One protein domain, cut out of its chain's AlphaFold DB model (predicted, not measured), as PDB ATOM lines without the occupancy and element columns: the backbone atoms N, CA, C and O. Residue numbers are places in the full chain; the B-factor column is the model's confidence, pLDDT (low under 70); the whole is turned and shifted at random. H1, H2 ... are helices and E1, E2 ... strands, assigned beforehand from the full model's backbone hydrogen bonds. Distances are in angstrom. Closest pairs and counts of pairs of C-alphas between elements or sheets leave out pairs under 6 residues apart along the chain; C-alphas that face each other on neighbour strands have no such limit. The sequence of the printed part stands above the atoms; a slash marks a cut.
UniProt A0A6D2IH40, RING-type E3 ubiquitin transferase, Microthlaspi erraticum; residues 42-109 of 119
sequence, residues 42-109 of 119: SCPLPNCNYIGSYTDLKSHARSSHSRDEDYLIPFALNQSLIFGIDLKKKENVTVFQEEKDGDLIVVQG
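What this domain is: This is residues 42 to 109 of the 119 residues of the protein "RING-type E3 ubiquitin transferase" of Microthlaspi erraticum (UniProt A0A6D2IH40). A domain of little regular structure: a small sheet of three strands has helix H1 crossing one face, and a wide loop, residues 76 to 92, swings out between E1 and E2. It has 68 printed residues, with H1, E1, E2, E3 along the chain; the mixed sheet's order is E1, E2, E3. The class is mixed, with 26 residues in named elements. It is compact, radius of gyration of the C-alphas 11.7 A, spanning 31 by 31 by 18 A.

Where its parts are: E2, residues 93 to 98, is 16.6 A long; E1 is residues 72 to 75, 9.8 A, and E3 residues 104 to 108, 12.9 A, ending at C-alpha (56.138, -97.244, 103.434). H1, residues 54 to 64, 14.9 A, begins at C-alpha (61.311, -102.797, 120.802).

How they stand to each other: E1 and E2 are parallel; N 73 and O 95, 2.8 A, are within hydrogen-bond range. E2 and E3 form an antiparallel hairpin; N 96 and O 105, 2.8 A, are within range. H1 is on the sheet, height 9.9 A, across the strands; its closest C-alpha pair with E2 is Arg 62 and Gln 97, 7.9 A. Every O i to N i+4 pair in H1 is within range.

The domain as a whole: The farthest C-alphas, Lys 88 and Lys 100, are 32.1 A apart. The printed part has no cut; E1 to E2 is a long link. No printed residue is under 70 in pLDDT.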
ATOM      1  N   SER A  42      55.251-105.354 116.534       95.38
ATOM      2  CA  SER A  42      55.290-106.354 115.459       95.38
ATOM      3  C   SER A  42      56.467-106.074 114.529       95.38
ATOM      4  O   SER A  42      56.826-104.910 114.328       95.38
ATOM      5  N   CYS A  43      57.058-107.119 113.951       96.69
ATOM      6  CA  CYS A  43      58.100-106.942 112.947       96.69
ATOM      7  C   CYS A  43      57.539-106.235 111.700       96.69
ATOM      8  O   CYS A  43      56.513-106.670 111.175       96.69
ATOM      9  N   PRO A  44      58.179-105.151 111.222       94.62
ATOM     10  CA  PRO A  44      57.705-104.417 110.049       94.62
ATOM     11  C   PRO A  44      58.071-105.088 108.718       94.62
ATOM     12  O   PRO A  44      57.644-104.615 107.667       94.62
ATOM     13  N   LEU A  45      58.883-106.151 108.738       93.62
ATOM     14  CA  LEU A  45      59.312-106.845 107.528       93.62
ATOM     15  C   LEU A  45      58.210-107.782 107.007       93.62
ATOM     16  O   LEU A  45      57.576-108.484 107.804       93.62
ATOM     17  N   PRO A  46      57.977-107.833 105.681       90.94
ATOM     18  CA  PRO A  46      56.938-108.677 105.111       90.94
ATOM     19  C   PRO A  46      57.138-110.151 105.445       90.94
ATOM     20  O   PRO A  46      58.259-110.651 105.488       90.94
ATOM     21  N   ASN A  47      56.031-110.874 105.615       90.50
ATOM     22  CA  ASN A  47      56.025-112.307 105.932       90.50
ATOM     23  C   ASN A  47      56.727-112.679 107.255       90.50
ATOM     24  O   ASN A  47      57.033-113.851 107.469       90.50
ATOM     25  N   CYS A  48      56.936-111.720 108.162       94.75
ATOM     26  CA  CYS A  48      57.409-111.977 109.516       94.75
ATOM     27  C   CYS A  48      56.282-111.759 110.536       94.75
ATOM     28  O   CYS A  48      55.608-110.735 110.526       94.75
ATOM     29  N   ASN A  49      56.072-112.727 111.430       96.69
ATOM     30  CA  ASN A  49      55.039-112.679 112.474       96.69
ATOM     31  C   ASN A  49      55.616-112.454 113.881       96.69
ATOM     32  O   ASN A  49      54.931-112.695 114.877       96.69
ATOM     33  N   TYR A  50      56.878-112.030 113.973       97.38
ATOM     34  CA  TYR A  50      57.531-111.773 115.248       97.38
ATOM     35  C   TYR A  50      56.856-110.614 115.995       97.38
ATOM     36  O   TYR A  50      56.574-109.563 115.413       97.38
ATOM     37  N   ILE A  51      56.631-110.806 117.297       96.12
ATOM     38  CA  ILE A  51      56.091-109.808 118.223       96.12
ATOM     39  C   ILE A  51      56.950-109.822 119.490       96.12
ATOM     40  O   ILE A  51      57.156-110.881 120.085       96.12
ATOM     41  N   GLY A  52      57.432-108.659 119.922       93.50
ATOM     42  CA  GLY A  52      58.314-108.555 121.088       93.50
ATOM     43  C   GLY A  52      58.464-107.130 121.600       93.50
ATOM     44  O   GLY A  52      57.778-106.220 121.137       93.50
ATOM     45  N   SER A  53      59.357-106.915 122.566       92.06
ATOM     46  CA  SER A  53      59.727-105.551 122.957       92.06
ATOM     47  C   SER A  53      60.474-104.853 121.814       92.06
ATOM     48  O   SER A  53      61.046-105.516 120.949       92.06
ATOM     49  N   TYR A  54      60.528-103.517 121.812       92.69
ATOM     50  CA  TYR A  54      61.311-102.797 120.802       92.69
ATOM     51  C   TYR A  54      62.798-103.197 120.835       92.69
ATOM     52  O   TYR A  54      63.398-103.426 119.791       92.69
ATOM     53  N   THR A  55      63.382-103.375 122.023       92.50
ATOM     54  CA  THR A  55      64.773-103.838 122.178       92.50
ATOM     55  C   THR A  55      65.005-105.209 121.539       92.50
ATOM     56  O   THR A  55      65.997-105.401 120.830       92.50
ATOM     57  N   ASP A  56      64.081-106.150 121.745       94.69
ATOM     58  CA  ASP A  56      64.182-107.480 121.144       94.69
ATOM     59  C   ASP A  56      63.943-107.423 119.630       94.69
ATOM     60  O   ASP A  56      64.632-108.109 118.877       94.69
ATOM     61  N   LEU A  57      63.044-106.545 119.168       96.12
ATOM     62  CA  LEU A  57      62.775-106.329 117.747       96.12
ATOM     63  C   LEU A  57      64.024-105.853 116.987       96.12
ATOM     64  O   LEU A  57      64.283-106.339 115.886       96.12
ATOM     65  N   LYS A  58      64.838-104.964 117.575       95.81
ATOM     66  CA  LYS A  58      66.116-104.528 116.976       95.81
ATOM     67  C   LYS A  58      67.064-105.705 116.746       95.81
ATOM     68  O   LYS A  58      67.638-105.864 115.667       95.81
ATOM     69  N   SER A  59      67.190-106.560 117.756       95.88
ATOM     70  CA  SER A  59      68.025-107.765 117.694       95.88
ATOM     71  C   SER A  59      67.465-108.798 116.711       95.88
ATOM     72  O   SER A  59      68.217-109.425 115.961       95.88
ATOM     73  N   HIS A  60      66.141-108.948 116.675       97.25
ATOM     74  CA  HIS A  60      65.436-109.818 115.742       97.25
ATOM     75  C   HIS A  60      65.666-109.390 114.289       97.25
ATOM     76  O   HIS A  60      66.093-110.226 113.498       97.25
ATOM     77  N   ALA A  61      65.479-108.109 113.953       95.81
ATOM     78  CA  ALA A  61      65.719-107.594 112.603       95.81
ATOM     79  C   ALA A  61      67.136-107.940 112.118       95.81
ATOM     80  O   ALA A  61      67.311-108.537 111.061       95.81
ATOM     81  N   ARG A  62      68.147-107.693 112.956       93.19
ATOM     82  CA  ARG A  62      69.547-107.957 112.605       93.19
ATOM     83  C   ARG A  62      69.857-109.444 112.430       93.19
ATOM     84  O   ARG A  62      70.596-109.822 111.531       93.19
ATOM     85  N   SER A  63      69.338-110.295 113.312       94.81
ATOM     86  CA  SER A  63      69.663-111.730 113.315       94.81
ATOM     87  C   SER A  63      68.857-112.527 112.294       94.81
ATOM     88  O   SER A  63      69.410-113.377 111.600       94.81
ATOM     89  N   SER A  64      67.560-112.242 112.196       95.56
ATOM     90  CA  SER A  64      66.599-113.032 111.419       95.56
ATOM     91  C   SER A  64      66.458-112.539 109.980       95.56
ATOM     92  O   SER A  64      66.098-113.334 109.119       95.56
ATOM     93  N   HIS A  65      66.795-111.272 109.714       94.94
ATOM     94  CA  HIS A  65      66.616-110.630 108.408       94.94
ATOM     95  C   HIS A  65      67.920-110.070 107.817       94.94
ATOM     96  O   HIS A  65      67.897-109.278 106.881       94.94
ATOM     97  N   SER A  66      69.082-110.527 108.303       86.69
ATOM     98  CA  SER A  66      70.408-110.134 107.780       86.69
ATOM     99  C   SER A  66      70.616-110.387 106.282       86.69
ATOM    100  O   SER A  66      71.532-109.817 105.700       86.69
ATOM    101  N   ARG A  67      69.806-111.258 105.665       86.56
ATOM    102  CA  ARG A  67      69.874-111.612 104.237       86.56
ATOM    103  C   ARG A  67      68.740-111.011 103.404       86.56
ATOM    104  O   ARG A  67      68.689-111.253 102.202       86.56
ATOM    105  N   ASP A  68      67.850-110.238 104.019       85.56
ATOM    106  CA  ASP A  68      66.712-109.619 103.340       85.56
ATOM    107  C   ASP A  68      67.105-108.241 102.800       85.56
ATOM    108  O   ASP A  68      66.504-107.226 103.144       85.56
ATOM    109  N   GLU A  69      68.132-108.204 101.949       81.44
ATOM    110  CA  GLU A  69      68.735-106.968 101.415       81.44
ATOM    111  C   GLU A  69      67.727-106.088 100.650       81.44
ATOM    112  O   GLU A  69      67.871-104.870 100.580       81.44
ATOM    113  N   ASP A  70      66.664-106.704 100.126       81.88
ATOM    114  CA  ASP A  70      65.549-106.034  99.451       81.88
ATOM    115  C   ASP A  70      64.705-105.153 100.389       81.88
ATOM    116  O   ASP A  70      64.041-104.221  99.925       81.88
ATOM    117  N   TYR A  71      64.687-105.467 101.687       85.94
ATOM    118  CA  TYR A  71      63.784-104.851 102.659       85.94
ATOM    119  C   TYR A  71      64.501-104.254 103.868       85.94
ATOM    120  O   TYR A  71      63.970-103.306 104.440       85.94
ATOM    121  N   LEU A  72      65.663-104.779 104.265       93.44
ATOM    122  CA  LEU A  72      66.439-104.314 105.410       93.44
ATOM    123  C   LEU A  72      67.733-103.642 104.944       93.44
ATOM    124  O   LEU A  72      68.649-104.300 104.457       93.44
ATOM    125  N   ILE A  73      67.820-102.327 105.135       94.19
ATOM    126  CA  ILE A  73      68.957-101.516 104.693       94.19
ATOM    127  C   ILE A  73      69.722-100.992 105.917       94.19
ATOM    128  O   ILE A  73      69.145-100.262 106.726       94.19
ATOM    129  N   PRO A  74      71.016-101.311 106.089       94.31
ATOM    130  CA  PRO A  74      71.815-100.701 107.144       94.31
ATOM    131  C   PRO A  74      72.052 -99.209 106.864       94.31
ATOM    132  O   PRO A  74      72.219 -98.801 105.713       94.31
ATOM    133  N   PHE A  75      72.083 -98.383 107.911       94.44
ATOM    134  CA  PHE A  75      72.467 -96.974 107.798       94.44
ATOM    135  C   PHE A  75      73.241 -96.484 109.024       94.44
ATOM    136  O   PHE A  75      73.126 -97.036 110.117       94.44
ATOM    137  N   ALA A  76      73.978 -95.389 108.850       95.50
ATOM    138  CA  ALA A  76      74.630 -94.673 109.936       95.50
ATOM    139  C   ALA A  76      74.081 -93.244 110.038       95.50
ATOM    140  O   ALA A  76      73.857 -92.563 109.031       95.50
ATOM    141  N   LEU A  77      73.882 -92.763 111.266       90.56
ATOM    142  CA  LEU A  77      73.501 -91.370 111.499       90.56
ATOM    143  C   LEU A  77      74.586 -90.412 110.989       90.56
ATOM    144  O   LEU A  77      75.781 -90.676 111.107       90.56
ATOM    145  N   ASN A  78      74.153 -89.258 110.476       91.62
ATOM    146  CA  ASN A  78      75.010 -88.241 109.850       91.62
ATOM    147  C   ASN A  78      75.691 -88.688 108.543       91.62
ATOM    148  O   ASN A  78      76.598 -88.008 108.063       91.62
ATOM    149  N   GLN A  79      75.236 -89.789 107.939       92.75
ATOM    150  CA  GLN A  79      75.652 -90.221 106.613       92.75
ATOM    151  C   GLN A  79      74.473 -90.140 105.639       92.75
ATOM    152  O   GLN A  79      73.356 -90.547 105.950       92.75
ATOM    153  N   SER A  80      74.715 -89.581 104.451       92.38
ATOM    154  CA  SER A  80      73.694 -89.533 103.402       92.38
ATOM    155  C   SER A  80      73.526 -90.907 102.760       92.38
ATOM    156  O   SER A  80      74.512 -91.537 102.382       92.38
ATOM    157  N   LEU A  81      72.275 -91.334 102.597       91.88
ATOM    158  CA  LEU A  81      71.896 -92.589 101.956       91.88
ATOM    159  C   LEU A  81      70.819 -92.312 100.904       91.88
ATOM    160  O   LEU A  81      69.832 -91.633 101.183       91.88
ATOM    161  N   ILE A  82      71.010 -92.841  99.697       92.00
ATOM    162  CA  ILE A  82      70.017 -92.795  98.619       92.00
ATOM    163  C   ILE A  82      69.374 -94.175  98.528       92.00
ATOM    164  O   ILE A  82      70.076 -95.181  98.461       92.00
ATOM    165  N   PHE A  83      68.046 -94.214  98.491       91.00
ATOM    166  CA  PHE A  83      67.274 -95.440  98.329       91.00
ATOM    167  C   PHE A  83      66.120 -95.222  97.348       91.00
ATOM    168  O   PHE A  83      65.704 -94.090  97.094       91.00
ATOM    169  N   GLY A  84      65.604 -96.317  96.794       88.44
ATOM    170  CA  GLY A  84      64.433 -96.315  95.923       88.44
ATOM    171  C   GLY A  84      63.338 -97.213  96.484       88.44
ATOM    172  O   GLY A  84      63.631 -98.239  97.089       88.44
ATOM    173  N   ILE A  85      62.079 -96.841  96.255       88.12
ATOM    174  CA  ILE A  85      60.917 -97.683  96.561       88.12
ATOM    175  C   ILE A  85      60.227 -98.037  95.249       88.12
ATOM    176  O   ILE A  85      59.762 -97.152  94.528       88.12
ATOM    177  N   ASP A  86      60.115 -99.332  94.954       86.88
ATOM    178  CA  ASP A  86      59.302 -99.800  93.834       86.88
ATOM    179  C   ASP A  86      57.834 -99.925  94.256       86.88
ATOM    180  O   ASP A  86      57.413-100.903  94.872       86.88
ATOM    181  N   LEU A  87      57.026 -98.933  93.875       88.50
ATOM    182  CA  LEU A  87      55.587 -98.903  94.153       88.50
ATOM    183  C   LEU A  87      54.778 -99.954  93.369       88.50
ATOM    184  O   LEU A  87      53.561-100.030  93.552       88.50
ATOM    185  N   LYS A  88      55.406-100.725  92.469       85.31
ATOM    186  CA  LYS A  88      54.765-101.855  91.780       85.31
ATOM    187  C   LYS A  88      54.848-103.150  92.587       85.31
ATOM    188  O   LYS A  88      54.029-104.038  92.346       85.31
ATOM    189  N   LYS A  89      55.810-103.280  93.513       82.19
ATOM    190  CA  LYS A  89      55.889-104.443  94.408       82.19
ATOM    191  C   LYS A  89      54.658-104.461  95.321       82.19
ATOM    192  O   LYS A  89      54.191-103.416  95.770       82.19
ATOM    193  N   LYS A  90      54.138-105.666  95.587       79.75
ATOM    194  CA  LYS A  90      53.014-105.879  96.516       79.75
ATOM    195  C   LYS A  90      53.352-105.343  97.909       79.75
ATOM    196  O   LYS A  90      52.534-104.667  98.518       79.75
ATOM    197  N   GLU A  91      54.564-105.640  98.362       84.06
ATOM    198  CA  GLU A  91      55.133-105.131  99.600       84.06
ATOM    199  C   GLU A  91      56.017-103.934  99.247       84.06
ATOM    200  O   GLU A  91      57.075-104.084  98.637       84.06
ATOM    201  N   ASN A  92      55.558-102.734  99.580       88.56
ATOM    202  CA  ASN A  92      56.248-101.475  99.305       88.56
ATOM    203  C   ASN A  92      56.766-100.834 100.600       88.56
ATOM    204  O   ASN A  92      56.620 -99.630 100.820       88.56
ATOM    205  N   VAL A  93      57.352-101.679 101.451       92.00
ATOM    206  CA  VAL A  93      57.992-101.312 102.714       92.00
ATOM    207  C   VAL A  93      59.505-101.451 102.591       92.00
ATOM    208  O   VAL A  93      60.005-102.399 101.988       92.00
ATOM    209  N   THR A  94      60.232-100.517 103.184       94.19
ATOM    210  CA  THR A  94      61.677-100.592 103.384       94.19
ATOM    211  C   THR A  94      61.964-100.244 104.834       94.19
ATOM    212  O   THR A  94      61.424 -99.275 105.371       94.19
ATOM    213  N   VAL A  95      62.795-101.044 105.484       95.75
ATOM    214  CA  VAL A  95      63.182-100.895 106.881       95.75
ATOM    215  C   VAL A  95      64.663-100.565 106.914       95.75
ATOM    216  O   VAL A  95      65.489-101.316 106.410       95.75
ATOM    217  N   PHE A  96      65.012 -99.439 107.515       96.19
ATOM    218  CA  PHE A  96      66.394 -99.063 107.750       96.19
ATOM    219  C   PHE A  96      66.787 -99.455 109.163       96.19
ATOM    220  O   PHE A  96      66.020 -99.195 110.089       96.19
ATOM    221  N   GLN A  97      67.966-100.043 109.332       96.50
ATOM    222  CA  GLN A  97      68.502-100.393 110.641       96.50
ATOM    223  C   GLN A  97      69.809 -99.654 110.921       96.50
ATOM    224  O   GLN A  97      70.776 -99.787 110.173       96.50
ATOM    225  N   GLU A  98      69.844 -98.899 112.018       96.56
ATOM    226  CA  GLU A  98      71.029 -98.141 112.418       96.56
ATOM    227  C   GLU A  98      72.139 -99.098 112.887       96.56
ATOM    228  O   GLU A  98      71.892-100.048 113.640       96.56
ATOM    229  N   GLU A  99      73.364 -98.902 112.406       94.19
ATOM    230  CA  GLU A  99      74.453 -99.868 112.590       94.19
ATOM    231  C   GLU A  99      74.881-100.077 114.052       94.19
ATOM    232  O   GLU A  99      75.270-101.192 114.410       94.19
ATOM    233  N   LYS A 100      74.785 -99.056 114.907       92.75
ATOM    234  CA  LYS A 100      75.271 -99.074 116.294       92.75
ATOM    235  C   LYS A 100      74.185 -99.484 117.286       92.75
ATOM    236  O   LYS A 100      74.288-100.528 117.927       92.75
ATOM    237  N   ASP A 101      73.131 -98.687 117.385       93.38
ATOM    238  CA  ASP A 101      72.034 -98.832 118.337       93.38
ATOM    239  C   ASP A 101      70.927 -99.752 117.807       93.38
ATOM    240  O   ASP A 101      70.079-100.224 118.576       93.38
ATOM    241  N   GLY A 102      70.939-100.059 116.503       94.88
ATOM    242  CA  GLY A 102      69.994-100.984 115.872       94.88
ATOM    243  C   GLY A 102      68.611-100.404 115.624       94.88
ATOM    244  O   GLY A 102      67.703-101.182 115.329       94.88
ATOM    245  N   ASP A 103      68.431 -99.095 115.814       95.12
ATOM    246  CA  ASP A 103      67.129 -98.448 115.697       95.12
ATOM    247  C   ASP A 103      66.560 -98.580 114.290       95.12
ATOM    248  O   ASP A 103      67.292 -98.578 113.299       95.12
ATOM    249  N   LEU A 104      65.237 -98.732 114.227       96.00
ATOM    250  CA  LEU A 104      64.532 -99.047 112.997       96.00
ATOM    251  C   LEU A 104      63.765 -97.830 112.488       96.00
ATOM    252  O   LEU A 104      62.961 -97.245 113.214       96.00
ATOM    253  N   ILE A 105      63.957 -97.492 111.215       95.62
ATOM    254  CA  ILE A 105      63.130 -96.518 110.498       95.62
ATOM    255  C   ILE A 105      62.348 -97.272 109.432       95.62
ATOM    256  O   ILE A 105      62.932 -97.905 108.558       95.62
ATOM    257  N   VAL A 106      61.020 -97.201 109.489       95.50
ATOM    258  CA  VAL A 106      60.144 -97.853 108.511       95.50
ATOM    259  C   VAL A 106      59.662 -96.819 107.506       95.50
ATOM    260  O   VAL A 106      59.063 -95.810 107.880       95.50
ATOM    261  N   VAL A 107      59.899 -97.085 106.227       94.38
ATOM    262  CA  VAL A 107      59.422 -96.265 105.117       94.38
ATOM    263  C   VAL A 107      58.442 -97.087 104.293       94.38
ATOM    264  O   VAL A 107      58.804 -98.105 103.711       94.38
ATOM    265  N   GLN A 108      57.194 -96.627 104.231       92.44
ATOM    266  CA  GLN A 108      56.138 -97.244 103.434       92.44
ATOM    267  C   GLN A 108      55.798 -96.336 102.251       92.44
ATOM    268  O   GLN A 108      55.398 -95.183 102.429       92.44
ATOM    269  N   GLY A 109      55.943 -96.858 101.037       91.00
ATOM    270  CA  GLY A 109      55.430 -96.211  99.838       91.00
ATOM    271  C   GLY A 109      53.917 -96.395  99.718       91.00
ATOM    272  O   GLY A 109      53.363 -97.389 100.172       91.00
TER     273      GLY A 109